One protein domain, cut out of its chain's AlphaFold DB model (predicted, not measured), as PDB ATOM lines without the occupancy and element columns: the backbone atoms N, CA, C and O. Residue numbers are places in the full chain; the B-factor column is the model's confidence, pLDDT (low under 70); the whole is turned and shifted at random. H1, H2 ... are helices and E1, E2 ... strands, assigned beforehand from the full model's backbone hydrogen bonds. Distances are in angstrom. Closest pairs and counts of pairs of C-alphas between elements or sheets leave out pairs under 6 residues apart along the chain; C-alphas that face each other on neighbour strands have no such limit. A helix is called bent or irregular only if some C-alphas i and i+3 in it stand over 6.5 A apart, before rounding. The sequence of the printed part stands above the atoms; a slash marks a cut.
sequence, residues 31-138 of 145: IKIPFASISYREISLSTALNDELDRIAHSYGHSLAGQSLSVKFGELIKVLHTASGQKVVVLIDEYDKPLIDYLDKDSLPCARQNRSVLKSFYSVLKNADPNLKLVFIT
ATOM      1  N   ILE A  31     286.730 124.179 210.858       97.94
ATOM      2  CA  ILE A  31     286.083 124.931 211.931       97.94
ATOM      3  C   ILE A  31     287.199 125.530 212.780       97.94
ATOM      4  O   ILE A  31     287.913 124.789 213.453       97.94
ATOM      5  N   LYS A  32     287.365 126.854 212.749       97.06
ATOM      6  CA  LYS A  32     288.304 127.570 213.622       97.06
ATOM      7  C   LYS A  32     287.529 128.239 214.755       97.06
ATOM      8  O   LYS A  32     286.630 129.015 214.470       97.06
ATOM      9  N   ILE A  33     287.908 127.969 216.002       96.88
ATOM     10  CA  ILE A  33     287.377 128.597 217.218       96.88
ATOM     11  C   ILE A  33     288.488 129.468 217.824       96.88
ATOM     12  O   ILE A  33     289.365 128.925 218.497       96.88
ATOM     13  N   PRO A  34     288.513 130.783 217.549       94.44
ATOM     14  CA  PRO A  34     289.558 131.677 218.037       94.44
ATOM     15  C   PRO A  34     289.161 132.320 219.369       94.44
ATOM     16  O   PRO A  34     288.536 133.380 219.367       94.44
ATOM     17  N   PHE A  35     289.526 131.737 220.517       94.12
ATOM     18  CA  PHE A  35     289.086 132.286 221.809       94.12
ATOM     19  C   PHE A  35     289.521 133.740 222.039       94.12
ATOM     20  O   PHE A  35     288.781 134.479 222.678       94.12
ATOM     21  N   ALA A  36     290.631 134.210 221.458       89.62
ATOM     22  CA  ALA A  36     291.005 135.626 221.529       89.62
ATOM     23  C   ALA A  36     290.029 136.605 220.868       89.62
ATOM     24  O   ALA A  36     290.038 137.782 221.217       89.62
ATOM     25  N   SER A  37     289.209 136.155 219.920       89.31
ATOM     26  CA  SER A  37     288.254 137.009 219.200       89.31
ATOM     27  C   SER A  37     286.809 136.826 219.670       89.31
ATOM     28  O   SER A  37     285.906 137.434 219.103       89.31
ATOM     29  N   ILE A  38     286.576 135.986 220.684       92.50
ATOM     30  CA  ILE A  38     285.243 135.673 221.201       92.50
ATOM     31  C   ILE A  38     284.967 136.523 222.448       92.50
ATOM     32  O   ILE A  38     285.712 136.467 223.424       92.50
ATOM     33  N   SER A  39     283.851 137.254 222.447       90.75
ATOM     34  CA  SER A  39     283.404 138.154 223.527       90.75
ATOM     35  C   SER A  39     282.800 137.419 224.736       90.75
ATOM     36  O   SER A  39     281.705 137.721 225.212       90.75
ATOM     37  N   TYR A  40     283.480 136.390 225.246       90.31
ATOM     38  CA  TYR A  40     282.968 135.606 226.378       90.31
ATOM     39  C   TYR A  40     282.986 136.370 227.711       90.31
ATOM     40  O   TYR A  40     282.372 135.899 228.675       90.31
ATOM     41  N   ARG A  41     283.663 137.528 227.776       88.19
ATOM     42  CA  ARG A  41     283.692 138.405 228.955       88.19
ATOM     43  C   ARG A  41     282.412 139.212 229.121       88.19
ATOM     44  O   ARG A  41     282.026 139.496 230.251       88.19
ATOM     45  N   GLU A  42     281.736 139.508 228.021       89.81
ATOM     46  CA  GLU A  42     280.550 140.353 227.982       89.81
ATOM     47  C   GLU A  42     279.251 139.538 228.053       89.81
ATOM     48  O   GLU A  42     278.327 139.923 228.766       89.81
ATOM     49  N   ILE A  43     279.169 138.406 227.336       88.81
ATOM     50  CA  ILE A  43     277.897 137.684 227.105       88.81
ATOM     51  C   ILE A  43     277.876 136.226 227.594       88.81
ATOM     52  O   ILE A  43     276.955 135.477 227.273       88.81
ATOM     53  N   SER A  44     278.834 135.823 228.435       93.69
ATOM     54  CA  SER A  44     279.120 134.438 228.857       93.69
ATOM     55  C   SER A  44     279.718 133.552 227.759       93.69
ATOM     56  O   SER A  44     279.400 133.668 226.575       93.69
ATOM     57  N   LEU A  45     280.552 132.593 228.171       96.12
ATOM     58  CA  LEU A  45     281.234 131.674 227.260       96.12
ATOM     59  C   LEU A  45     280.276 130.824 226.419       96.12
ATOM     60  O   LEU A  45     280.547 130.570 225.249       96.12
ATOM     61  N   SER A  46     279.160 130.376 226.998       96.31
ATOM     62  CA  SER A  46     278.193 129.552 226.275       96.31
ATOM     63  C   SER A  46     277.511 130.319 225.152       96.31
ATOM     64  O   SER A  46     277.362 129.770 224.065       96.31
ATOM     65  N   THR A  47     277.098 131.563 225.396       96.19
ATOM     66  CA  THR A  47     276.442 132.390 224.374       96.19
ATOM     67  C   THR A  47     277.439 132.758 223.289       96.19
ATOM     68  O   THR A  47     277.189 132.482 222.124       96.19
ATOM     69  N   ALA A  48     278.624 133.236 223.681       96.94
ATOM     70  CA  ALA A  48     279.650 133.647 222.733       96.94
ATOM     71  C   ALA A  48     280.100 132.495 221.810       96.94
ATOM     72  O   ALA A  48     280.303 132.695 220.617       96.94
ATOM     73  N   LEU A  49     280.197 131.264 222.334       97.50
ATOM     74  CA  LEU A  49     280.463 130.089 221.502       97.50
ATOM     75  C   LEU A  49     279.282 129.712 220.599       97.50
ATOM     76  O   LEU A  49     279.518 129.276 219.478       97.50
ATOM     77  N   ASN A  50     278.030 129.847 221.049       97.31
ATOM     78  CA  ASN A  50     276.875 129.588 220.178       97.31
ATOM     79  C   ASN A  50     276.849 130.556 218.990       97.31
ATOM     80  O   ASN A  50     276.678 130.105 217.859       97.31
ATOM     81  N   ASP A  51     277.069 131.845 219.248       96.50
ATOM     82  CA  ASP A  51     277.101 132.881 218.215       96.50
ATOM     83  C   ASP A  51     278.235 132.620 217.216       96.50
ATOM     84  O   ASP A  51     278.050 132.719 216.002       96.50
ATOM     85  N   GLU A  52     279.404 132.205 217.713       97.56
ATOM     86  CA  GLU A  52     280.541 131.860 216.865       97.56
ATOM     87  C   GLU A  52     280.263 130.627 215.988       97.56
ATOM     88  O   GLU A  52     280.597 130.625 214.802       97.56
ATOM     89  N   LEU A  53     279.610 129.588 216.522       97.88
ATOM     90  CA  LEU A  53     279.218 128.418 215.728       97.88
ATOM     91  C   LEU A  53     278.226 128.783 214.623       97.88
ATOM     92  O   LEU A  53     278.370 128.298 213.498       97.88
ATOM     93  N   ASP A  54     277.255 129.645 214.924       97.62
ATOM     94  CA  ASP A  54     276.318 130.140 213.920       97.62
ATOM     95  C   ASP A  54     277.063 130.947 212.854       97.62
ATOM     96  O   ASP A  54     276.858 130.721 211.663       97.62
ATOM     97  N   ARG A  55     277.977 131.844 213.241       97.38
ATOM     98  CA  ARG A  55     278.788 132.630 212.298       97.38
ATOM     99  C   ARG A  55     279.594 131.736 211.356       97.38
ATOM    100  O   ARG A  55     279.622 131.977 210.148       97.38
ATOM    101  N   ILE A  56     280.215 130.683 211.890       97.81
ATOM    102  CA  ILE A  56     280.954 129.703 211.089       97.81
ATOM    103  C   ILE A  56     279.999 128.972 210.141       97.81
ATOM    104  O   ILE A  56     280.292 128.903 208.948       97.81
ATOM    105  N   ALA A  57     278.850 128.485 210.616       97.69
ATOM    106  CA  ALA A  57     277.860 127.819 209.766       97.69
ATOM    107  C   ALA A  57     277.428 128.707 208.587       97.69
ATOM    108  O   ALA A  57     277.476 128.268 207.435       97.69
ATOM    109  N   HIS A  58     277.111 129.975 208.863       97.50
ATOM    110  CA  HIS A  58     276.704 130.939 207.842       97.50
ATOM    111  C   HIS A  58     277.816 131.204 206.823       97.50
ATOM    112  O   HIS A  58     277.526 131.332 205.635       97.50
ATOM    113  N   SER A  59     279.089 131.216 207.239       96.81
ATOM    114  CA  SER A  59     280.222 131.361 206.308       96.81
ATOM    115  C   SER A  59     280.342 130.202 205.307       96.81
ATOM    116  O   SER A  59     280.858 130.391 204.208       96.81
ATOM    117  N   TYR A  60     279.810 129.028 205.657       96.12
ATOM    118  CA  TYR A  60     279.687 127.870 204.772       96.12
ATOM    119  C   TYR A  60     278.318 127.781 204.070       96.12
ATOM    120  O   TYR A  60     278.061 126.806 203.370       96.12
ATOM    121  N   GLY A  61     277.440 128.776 204.232       96.62
ATOM    122  CA  GLY A  61     276.106 128.790 203.621       96.62
ATOM    123  C   GLY A  61     275.084 127.885 204.317       96.62
ATOM    124  O   GLY A  61     274.121 127.451 203.687       96.62
ATOM    125  N   HIS A  62     275.286 127.588 205.602       96.62
ATOM    126  CA  HIS A  62     274.396 126.752 206.403       96.62
ATOM    127  C   HIS A  62     273.845 127.505 207.617       96.62
ATOM    128  O   HIS A  62     274.451 128.448 208.118       96.62
ATOM    129  N   SER A  63     272.711 127.036 208.131       96.31
ATOM    130  CA  SER A  63     272.140 127.478 209.405       96.31
ATOM    131  C   SER A  63     271.976 126.266 210.317       96.31
ATOM    132  O   SER A  63     271.690 125.169 209.837       96.31
ATOM    133  N   LEU A  64     272.178 126.460 211.620       97.06
ATOM    134  CA  LEU A  64     272.083 125.402 212.626       97.06
ATOM    135  C   LEU A  64     270.714 125.451 213.309       97.06
ATOM    136  O   LEU A  64     270.233 126.527 213.661       97.06
ATOM    137  N   ALA A  65     270.096 124.292 213.520       95.19
ATOM    138  CA  ALA A  65     268.815 124.167 214.217       95.19
ATOM    139  C   ALA A  65     268.974 123.854 215.717       95.19
ATOM    140  O   ALA A  65     268.029 124.017 216.499       95.19
ATOM    141  N   GLY A  66     270.151 123.379 216.131       92.12
ATOM    142  CA  GLY A  66     270.462 123.020 217.505       92.12
ATOM    143  C   GLY A  66     270.215 124.163 218.486       92.12
ATOM    144  O   GLY A  66     270.540 125.312 218.219       92.12
ATOM    145  N   GLN A  67     269.656 123.847 219.655       90.75
ATOM    146  CA  GLN A  67     269.321 124.855 220.675       90.75
ATOM    147  C   GLN A  67     270.376 124.974 221.780       90.75
ATOM    148  O   GLN A  67     270.411 125.957 222.511       90.75
ATOM    149  N   SER A  68     271.241 123.968 221.924       94.81
ATOM    150  CA  SER A  68     272.320 123.970 222.910       94.81
ATOM    151  C   SER A  68     273.680 123.951 222.231       94.81
ATOM    152  O   SER A  68     273.833 123.398 221.141       94.81
ATOM    153  N   LEU A  69     274.684 124.484 222.928       96.38
ATOM    154  CA  LEU A  69     276.052 124.591 222.428       96.38
ATOM    155  C   LEU A  69     276.599 123.247 221.919       96.38
ATOM    156  O   LEU A  69     277.134 123.154 220.817       96.38
ATOM    157  N   SER A  70     276.437 122.184 222.711       96.25
ATOM    158  CA  SER A  70     276.921 120.851 222.343       96.25
ATOM    159  C   SER A  70     276.176 120.270 221.134       96.25
ATOM    160  O   SER A  70     276.795 119.605 220.303       96.25
ATOM    161  N   VAL A  71     274.868 120.527 221.013       96.56
ATOM    162  CA  VAL A  71     274.070 120.069 219.865       96.56
ATOM    163  C   VAL A  71     274.481 120.821 218.602       96.56
ATOM    164  O   VAL A  71     274.792 120.169 217.608       96.56
ATOM    165  N   LYS A  72     274.577 122.157 218.659       97.31
ATOM    166  CA  LYS A  72     275.024 122.989 217.533       97.31
ATOM    167  C   LYS A  72     276.409 122.597 217.045       97.31
ATOM    168  O   LYS A  72     276.626 122.472 215.846       97.31
ATOM    169  N   PHE A  73     277.349 122.356 217.958       98.19
ATOM    170  CA  PHE A  73     278.707 122.008 217.551       98.19
ATOM    171  C   PHE A  73     278.758 120.662 216.818       98.19
ATOM    172  O   PHE A  73     279.409 120.533 215.782       98.19
ATOM    173  N   GLY A  74     278.022 119.665 217.319       97.50
ATOM    174  CA  GLY A  74     277.914 118.366 216.659       97.50
ATOM    175  C   GLY A  74     277.186 118.446 215.316       97.50
ATOM    176  O   GLY A  74     277.574 117.763 214.369       97.50
ATOM    177  N   GLU A  75     276.150 119.279 215.224       97.75
ATOM    178  CA  GLU A  75     275.427 119.564 213.984       97.75
ATOM    179  C   GLU A  75     276.341 120.211 212.942       97.75
ATOM    180  O   GLU A  75     276.427 119.700 211.830       97.75
ATOM    181  N   LEU A  76     277.096 121.249 213.314       98.38
ATOM    182  CA  LEU A  76     278.039 121.928 212.425       98.38
ATOM    183  C   LEU A  76     279.046 120.945 211.818       98.38
ATOM    184  O   LEU A  76     279.225 120.913 210.602       98.38
ATOM    185  N   ILE A  77     279.666 120.096 212.644       98.06
ATOM    186  CA  ILE A  77     280.624 119.088 212.163       98.06
ATOM    187  C   ILE A  77     279.958 118.141 211.153       98.06
ATOM    188  O   ILE A  77     280.539 117.841 210.109       98.06
ATOM    189  N   LYS A  78     278.737 117.673 211.437       97.19
ATOM    190  CA  LYS A  78     278.006 116.763 210.543       97.19
ATOM    191  C   LYS A  78     277.638 117.437 209.225       97.19
ATOM    192  O   LYS A  78     277.906 116.867 208.173       97.19
ATOM    193  N   VAL A  79     277.072 118.641 209.278       97.25
ATOM    194  CA  VAL A  79     276.648 119.394 208.091       97.25
ATOM    195  C   VAL A  79     277.837 119.642 207.166       97.25
ATOM    196  O   VAL A  79     277.759 119.329 205.980       97.25
ATOM    197  N   LEU A  80     278.970 120.102 207.705       97.00
ATOM    198  CA  LEU A  80     280.168 120.347 206.900       97.00
ATOM    199  C   LEU A  80     280.773 119.059 206.327       97.00
ATOM    200  O   LEU A  80     281.222 119.050 205.176       97.00
ATOM    201  N   HIS A  81     280.764 117.964 207.092       96.81
ATOM    202  CA  HIS A  81     281.206 116.662 206.594       96.81
ATOM    203  C   HIS A  81     280.336 116.192 205.423       96.81
ATOM    204  O   HIS A  81     280.863 115.835 204.369       96.81
ATOM    205  N   THR A  82     279.011 116.234 205.577       95.44
ATOM    206  CA  THR A  82     278.064 115.809 204.541       95.44
ATOM    207  C   THR A  82     278.144 116.693 203.298       95.44
ATOM    208  O   THR A  82     278.183 116.163 202.190       95.44
ATOM    209  N   ALA A  83     278.224 118.016 203.459       94.50
ATOM    210  CA  ALA A  83     278.257 118.960 202.343       94.50
ATOM    211  C   ALA A  83     279.550 118.863 201.514       94.50
ATOM    212  O   ALA A  83     279.511 118.896 200.285       94.50
ATOM    213  N   SER A  84     280.706 118.712 202.168       93.81
ATOM    214  CA  SER A  84     282.002 118.609 201.477       93.81
ATOM    215  C   SER A  84     282.336 117.186 201.006       93.81
ATOM    216  O   SER A  84     283.180 116.985 200.122       93.81
ATOM    217  N   GLY A  85     281.718 116.172 201.624       94.31
ATOM    218  CA  GLY A  85     282.133 114.775 201.515       94.31
ATOM    219  C   GLY A  85     283.552 114.533 202.043       94.31
ATOM    220  O   GLY A  85     284.215 113.596 201.598       94.31
ATOM    221  N   GLN A  86     284.067 115.414 202.906       94.75
ATOM    222  CA  GLN A  86     285.400 115.349 203.500       94.75
ATOM    223  C   GLN A  86     285.303 115.479 205.017       94.75
ATOM    224  O   GLN A  86     284.536 116.283 205.543       94.75
ATOM    225  N   LYS A  87     286.124 114.709 205.733       96.62
ATOM    226  CA  LYS A  87     286.223 114.829 207.187       96.62
ATOM    227  C   LYS A  87     286.691 116.237 207.589       96.62
ATOM    228  O   LYS A  87     287.581 116.803 206.953       96.62
ATOM    229  N   VAL A  88     286.117 116.763 208.667       97.81
ATOM    230  CA  VAL A  88     286.291 118.145 209.132       97.81
ATOM    231  C   VAL A  88     287.552 118.294 209.974       97.81
ATOM    232  O   VAL A  88     287.870 117.428 210.791       97.81
ATOM    233  N   VAL A  89     288.270 119.399 209.799       97.75
ATOM    234  CA  VAL A  89     289.351 119.805 210.704       97.75
ATOM    235  C   VAL A  89     288.796 120.797 211.718       97.75
ATOM    236  O   VAL A  89     288.144 121.766 211.341       97.75
ATOM    237  N   VAL A  90     289.068 120.573 213.000       97.88
ATOM    238  CA  VAL A  90     288.722 121.515 214.071       97.88
ATOM    239  C   VAL A  90     290.006 122.133 214.609       97.88
ATOM    240  O   VAL A  90     290.903 121.415 215.042       97.88
ATOM    241  N   LEU A  91     290.086 123.459 214.588       96.69
ATOM    242  CA  LEU A  91     291.170 124.257 215.143       96.69
ATOM    243  C   LEU A  91     290.635 125.064 216.326       96.69
ATOM    244  O   LEU A  91     289.740 125.885 216.152       96.69
ATOM    245  N   ILE A  92     291.187 124.846 217.511       95.69
ATOM    246  CA  ILE A  92     290.803 125.538 218.741       95.69
ATOM    247  C   ILE A  92     291.993 126.379 219.179       95.69
ATOM    248  O   ILE A  92     293.000 125.838 219.634       95.69
ATOM    249  N   ASP A  93     291.883 127.686 218.974       94.12
ATOM    250  CA  ASP A  93     292.956 128.639 219.230       94.12
ATOM    251  C   ASP A  93     292.830 129.206 220.646       94.12
ATOM    252  O   ASP A  93     291.752 129.692 220.995       94.12
ATOM    253  N   GLU A  94     293.900 129.145 221.441       92.44
ATOM    254  CA  GLU A  94     293.949 129.615 222.841       92.44
ATOM    255  C   GLU A  94     292.844 129.018 223.723       92.44
ATOM    256  O   GLU A  94     292.041 129.712 224.350       92.44
ATOM    257  N   TYR A  95     292.778 127.689 223.774       91.06
ATOM    258  CA  TYR A  95     291.696 126.976 224.466       91.06
ATOM    259  C   TYR A  95     291.573 127.296 225.963       91.06
ATOM    260  O   TYR A  95     290.526 127.059 226.575       91.06
ATOM    261  N   ASP A  96     292.667 127.750 226.564       90.69
ATOM    262  CA  ASP A  96     292.815 128.066 227.973       90.69
ATOM    263  C   ASP A  96     292.386 129.498 228.305       90.69
ATOM    264  O   ASP A  96     292.083 129.760 229.472       90.69
ATOM    265  N   LYS A  97     292.254 130.388 227.306       91.81
ATOM    266  CA  LYS A  97     291.875 131.802 227.478       91.81
ATOM    267  C   LYS A  97     290.661 132.001 228.399       91.81
ATOM    268  O   LYS A  97     290.784 132.731 229.381       91.81
ATOM    269  N   PRO A  98     289.528 131.285 228.210       92.94
ATOM    270  CA  PRO A  98     288.345 131.458 229.059       92.94
ATOM    271  C   PRO A  98     288.523 130.991 230.510       92.94
ATOM    272  O   PRO A  98     287.641 131.222 231.338       92.94
ATOM    273  N   LEU A  99     289.609 130.282 230.823       92.38
ATOM    274  CA  LEU A  99     289.958 129.871 232.181       92.38
ATOM    275  C   LEU A  99     290.986 130.820 232.791       92.38
ATOM    276  O   LEU A  99     290.782 131.273 233.916       92.38
ATOM    277  N   ILE A 100     292.064 131.125 232.058       91.00
ATOM    278  CA  ILE A 100     293.169 131.964 232.549       91.00
ATOM    279  C   ILE A 100     292.721 133.403 232.818       91.00
ATOM    280  O   ILE A 100     293.195 134.028 233.763       91.00
ATOM    281  N   ASP A 101     291.748 133.890 232.048       89.94
ATOM    282  CA  ASP A 101     291.201 135.241 232.152       89.94
ATOM    283  C   ASP A 101     290.459 135.535 233.464       89.94
ATOM    284  O   ASP A 101     290.214 136.703 233.763       89.94
ATOM    285  N   TYR A 102     290.101 134.491 234.220       90.56
ATOM    286  CA  TYR A 102     289.269 134.549 235.428       90.56
ATOM    287  C   TYR A 102     289.954 133.890 236.642       90.56
ATOM    288  O   TYR A 102     289.286 133.342 237.523       90.56
ATOM    289  N   LEU A 103     291.292 133.872 236.676       87.31
ATOM    290  CA  LEU A 103     292.062 133.250 237.763       87.31
ATOM    291  C   LEU A 103     292.183 134.111 239.031       87.31
ATOM    292  O   LEU A 103     292.698 133.623 240.040       87.31
ATOM    293  N   ASP A 104     291.723 135.363 239.019       86.81
ATOM    294  CA  ASP A 104     291.648 136.176 240.232       86.81
ATOM    295  C   ASP A 104     290.607 135.625 241.229       86.81
ATOM    296  O   ASP A 104     289.690 134.875 240.880       86.81
ATOM    297  N   LYS A 105     290.783 135.956 242.518       72.44
ATOM    298  CA  LYS A 105     289.972 135.379 243.605       72.44
ATOM    299  C   LYS A 105     288.478 135.660 243.442       72.44
ATOM    300  O   LYS A 105     287.676 134.783 243.762       72.44
ATOM    301  N   ASP A 106     288.132 136.836 242.934       83.56
ATOM    302  CA  ASP A 106     286.748 137.281 242.781       83.56
ATOM    303  C   ASP A 106     286.077 136.631 241.554       83.56
ATOM    304  O   ASP A 106     284.875 136.368 241.560       83.56
ATOM    305  N   SER A 107     286.868 136.258 240.545       88.06
ATOM    306  CA  SER A 107     286.414 135.652 239.286       88.06
ATOM    307  C   SER A 107     286.452 134.120 239.235       88.06
ATOM    308  O   SER A 107     285.938 133.511 238.290       88.06
ATOM    309  N   LEU A 108     286.993 133.454 240.259       89.94
ATOM    310  CA  LEU A 108     287.052 131.987 240.356       89.94
ATOM    311  C   LEU A 108     285.716 131.262 240.070       89.94
ATOM    312  O   LEU A 108     285.743 130.205 239.423       89.94
ATOM    313  N   PRO A 109     284.542 131.756 240.517       92.31
ATOM    314  CA  PRO A 109     283.258 131.156 240.154       92.31
ATOM    315  C   PRO A 109     283.006 131.145 238.637       92.31
ATOM    316  O   PRO A 109     282.554 130.128 238.104       92.31
ATOM    317  N   CYS A 110     283.370 132.217 237.925       92.12
ATOM    318  CA  CYS A 110     283.270 132.303 236.467       92.12
ATOM    319  C   CYS A 110     284.204 131.296 235.785       92.12
ATOM    320  O   CYS A 110     283.762 130.561 234.903       92.12
ATOM    321  N   ALA A 111     285.450 131.160 236.253       92.75
ATOM    322  CA  ALA A 111     286.378 130.146 235.740       92.75
ATOM    323  C   ALA A 111     285.821 128.717 235.893       92.75
ATOM    324  O   ALA A 111     285.933 127.887 234.987       92.75
ATOM    325  N   ARG A 112     285.167 128.412 237.026       93.44
ATOM    326  CA  ARG A 112     284.517 127.108 237.258       93.44
ATOM    327  C   ARG A 112     283.347 126.872 236.305       93.44
ATOM    328  O   ARG A 112     283.219 125.765 235.774       93.44
ATOM    329  N   GLN A 113     282.530 127.896 236.065       95.00
ATOM    330  CA  GLN A 113     281.432 127.824 235.106       95.00
ATOM    331  C   GLN A 113     281.961 127.601 233.683       95.00
ATOM    332  O   GLN A 113     281.529 126.665 233.007       95.00
ATOM    333  N   ASN A 114     282.965 128.375 233.267       95.50
ATOM    334  CA  ASN A 114     283.621 128.235 231.969       95.50
ATOM    335  C   ASN A 114     284.224 126.838 231.796       95.50
ATOM    336  O   ASN A 114     284.031 126.206 230.761       95.50
ATOM    337  N   ARG A 115     284.854 126.282 232.837       95.44
ATOM    338  CA  ARG A 115     285.352 124.899 232.827       95.44
ATOM    339  C   ARG A 115     284.243 123.877 232.575       95.44
ATOM    340  O   ARG A 115     284.468 122.910 231.848       95.44
ATOM    341  N   SER A 116     283.064 124.066 233.169       96.25
ATOM    342  CA  SER A 116     281.907 123.192 232.937       96.25
ATOM    343  C   SER A 116     281.432 123.266 231.482       96.25
ATOM    344  O   SER A 116     281.272 122.232 230.826       96.25
ATOM    345  N   VAL A 117     281.309 124.486 230.944       96.62
ATOM    346  CA  VAL A 117     280.931 124.738 229.543       96.62
ATOM    347  C   VAL A 117     281.933 124.096 228.582       96.62
ATOM    348  O   VAL A 117     281.537 123.308 227.726       96.62
ATOM    349  N   LEU A 118     283.232 124.349 228.769       96.00
ATOM    350  CA  LEU A 118     284.302 123.778 227.947       96.00
ATOM    351  C   LEU A 118     284.312 122.248 228.000       96.00
ATOM    352  O   LEU A 118     284.458 121.595 226.968       96.00
ATOM    353  N   LYS A 119     284.093 121.645 229.176       95.56
ATOM    354  CA  LYS A 119     284.005 120.182 229.310       95.56
ATOM    355  C   LYS A 119     282.876 119.610 228.448       95.56
ATOM    356  O   LYS A 119     283.089 118.612 227.759       95.56
ATOM    357  N   SER A 120     281.696 120.235 228.472       95.25
ATOM    358  CA  SER A 120     280.560 119.824 227.636       95.25
ATOM    359  C   SER A 120     280.840 120.048 226.150       95.25
ATOM    360  O   SER A 120     280.556 119.174 225.331       95.25
ATOM    361  N   PHE A 121     281.441 121.184 225.797       96.25
ATOM    362  CA  PHE A 121     281.800 121.532 224.424       96.25
ATOM    363  C   PHE A 121     282.786 120.523 223.817       96.25
ATOM    364  O   PHE A 121     282.500 119.923 222.783       96.25
ATOM    365  N   TYR A 122     283.890 120.226 224.506       95.06
ATOM    366  CA  TYR A 122     284.888 119.264 224.026       95.06
ATOM    367  C   TYR A 122     284.395 117.815 224.042       95.06
ATOM    368  O   TYR A 122     284.888 116.994 223.270       95.06
ATOM    369  N   SER A 123     283.404 117.475 224.876       95.19
ATOM    370  CA  SER A 123     282.827 116.123 224.879       95.19
ATOM    371  C   SER A 123     282.215 115.732 223.528       95.19
ATOM    372  O   SER A 123     282.251 114.557 223.165       95.19
ATOM    373  N   VAL A 124     281.744 116.714 222.749       96.44
ATOM    374  CA  VAL A 124     281.168 116.512 221.411       96.44
ATOM    375  C   VAL A 124     282.179 115.886 220.456       96.44
ATOM    376  O   VAL A 124     281.823 114.996 219.685       96.44
ATOM    377  N   LEU A 125     283.448 116.296 220.545       95.50
ATOM    378  CA  LEU A 125     284.515 115.819 219.662       95.50
ATOM    379  C   LEU A 125     284.709 114.305 219.764       95.50
ATOM    380  O   LEU A 125     284.969 113.658 218.756       95.50
ATOM    381  N   LYS A 126     284.498 113.725 220.954       92.19
ATOM    382  CA  LYS A 126     284.608 112.274 221.170       92.19
ATOM    383  C   LYS A 126     283.585 111.489 220.350       92.19
ATOM    384  O   LYS A 126     283.915 110.456 219.785       92.19
ATOM    385  N   ASN A 127     282.355 111.994 220.265       89.75
ATOM    386  CA  ASN A 127     281.280 111.354 219.501       89.75
ATOM    387  C   ASN A 127     281.343 111.699 218.006       89.75
ATOM    388  O   ASN A 127     280.733 111.019 217.183       89.75
ATOM    389  N   ALA A 128     282.050 112.772 217.651       92.44
ATOM    390  CA  ALA A 128     282.185 113.240 216.281       92.44
ATOM    391  C   ALA A 128     283.357 112.597 215.520       92.44
ATOM    392  O   ALA A 128     283.463 112.847 214.322       92.44
ATOM    393  N   ASP A 129     284.174 111.750 216.161       90.19
ATOM    394  CA  ASP A 129     285.379 111.109 215.601       90.19
ATOM    395  C   ASP A 129     285.237 110.581 214.151       90.19
ATOM    396  O   ASP A 129     286.078 110.920 213.313       90.19
ATOM    397  N   PRO A 130     284.138 109.901 213.752       94.44
ATOM    398  CA  PRO A 130     283.980 109.441 212.368       94.44
ATOM    399  C   PRO A 130     283.956 110.569 211.323       94.44
ATOM    400  O   PRO A 130     284.317 110.354 210.165       94.44
ATOM    401  N   ASN A 131     283.548 111.771 211.730       96.62
ATOM    402  CA  ASN A 131     283.411 112.962 210.893       96.62
ATOM    403  C   ASN A 131     284.654 113.863 210.947       96.62
ATOM    404  O   ASN A 131     284.728 114.838 210.200       96.62
ATOM    405  N   LEU A 132     285.617 113.571 211.827       96.19
ATOM    406  CA  LEU A 132     286.773 114.421 212.087       96.19
ATOM    407  C   LEU A 132     288.026 113.882 211.402       96.19
ATOM    408  O   LEU A 132     288.349 112.697 211.460       96.19
ATOM    409  N   LYS A 133     288.747 114.780 210.736       95.81
ATOM    410  CA  LYS A 133     290.050 114.498 210.136       95.81
ATOM    411  C   LYS A 133     291.167 114.720 211.145       95.81
ATOM    412  O   LYS A 133     292.112 113.942 211.195       95.81
ATOM    413  N   LEU A 134     291.068 115.823 211.880       95.50
ATOM    414  CA  LEU A 134     292.064 116.287 212.833       95.50
ATOM    415  C   LEU A 134     291.406 117.278 213.793       95.50
ATOM    416  O   LEU A 134     290.602 118.110 213.370       95.50
ATOM    417  N   VAL A 135     291.801 117.220 215.061       96.62
ATOM    418  CA  VAL A 135     291.555 118.285 216.036       96.62
ATOM    419  C   VAL A 135     292.910 118.850 216.442       96.62
ATOM    420  O   VAL A 135     293.780 118.099 216.878       96.62
ATOM    421  N   PHE A 136     293.095 120.156 216.284       94.81
ATOM    422  CA  PHE A 136     294.301 120.874 216.678       94.81
ATOM    423  C   PHE A 136     293.949 121.930 217.720       94.81
ATOM    424  O   PHE A 136     292.977 122.664 217.553       94.81
ATOM    425  N   ILE A 137     294.715 121.981 218.806       92.94
ATOM    426  CA  ILE A 137     294.443 122.837 219.962       92.94
ATOM    427  C   ILE A 137     295.727 123.593 220.317       92.94
ATOM    428  O   ILE A 137     296.782 122.965 220.427       92.94
ATOM    429  N   THR A 138     295.651 124.912 220.505       90.62
ATOM    430  CA  THR A 138     296.802 125.778 220.820       90.62
ATOM    431  C   THR A 138     296.621 126.518 222.151       90.62
ATOM    432  O   THR A 138     295.503 126.692 222.635       90.62
TER     433      THR A 138
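AT A GLANCE: This is residues 31 to 138 of the 145 residues of the protein "AAA-ATPase_like domain-containing protein" of Thermaurantimonas aggregans (UniProt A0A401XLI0). A small sheet of three parallel strands forms a wall with one bare face, and the long helices H2, H3 and H5 pack over its other face, running the same way as one another. H5, the longest, reaches far beyond the strands' ends, and the short helix H4 packs on that part of it. The printed part has 108 residues, with five named helices and three named strands in the order E1 H1 H2 H3 E2 H4 H5 E3; the sheet runs E1 E2 E3, and the class is mixed, helices and strands. The whole is compact, with a radius of gyration of the C-alphas of 13.9 A, yet a rod in outline, spanning 47 by 23 by 20 A.

HOW THE PARTS SIT: Inner strand E2, residues 88 to 93, is parallel to edge strand E1, residues 31 to 34, at 3 degrees, with N 33 and O 91 2.8 A apart, within hydrogen-bond range. It is also parallel to the other edge strand E3, residues 132 to 137, at 7 degrees, with N 90 and O 134 2.9 A apart. H2, residues 45 to 59, and H5, residues 108 to 131, are on one face of this sheet, making two layers, helices on one face of a sheet. H3, residues 69 to 84, is also on the sheet and stands up from it at 51 degrees. H2 and H3 touch at a shallow tilt of 17 degrees, the same way; their closest C-alphas, of Asn 50 and Leu 69, are 5.5 A apart. H3 touches H5 through residues 120 to 131 of H5 alone, at a shallow tilt of 30 degrees, the same way; the closest C-alphas, of Ser 70 and Phe 121, are 5.3 A apart. H2 and H5 touch at a tilt of 36 degrees, only just steep, with the C-alphas of Leu 45 and Asn 114 closest at 6.3 A. H4, residues 97 to 100, is not on the sheet but touches H5, with the C-alphas of Leu 99 and Ala 111 closest at 5.1 A. H1, residues 40 to 43, touches H2 only at the corner, with the C-alphas of Tyr 40 and Ala 48 closest at 5.3 A. In H2 and H3 every O i to N i+4 pair is within hydrogen-bond range, in H5 14 of 20; H1 and H4 are too short for such a pair.

IN THESE COORDINATES: E2 measures 16.0 A from first to last C-alpha, E3 13.8 A and E1 9.7 A; E1 begins at C-alpha 31 (286.083, 124.931, 211.931), and E3 ends at C-alpha 137 (294.443, 122.837, 219.962). H5 measures 35.3 A, H3 22.6 A, H2 21.0 A, H1 5.5 A and H4 5.2 A. H5 begins at C-alpha 108 (287.052, 131.987, 240.356), has a kink of 26 degrees near residue 125 and is irregular, with C-alphas 127 and 130 7.9 A apart. E1, H1 H2 H3, E2 and E2, H4 H5, E3 are strand-helix-strand units, parallel neighbour strands with helices between; the second has a right-handed crossover.

THE WHOLE: The two C-alphas farthest apart, of Gly 85 and Lys 105, are 47.5 A apart. The printed part has no cut and no long link; H2 to H3 and H4 to H5 are short links, the others tight. The mean pLDDT of the printed part is 94.3, and no printed residue is under 70.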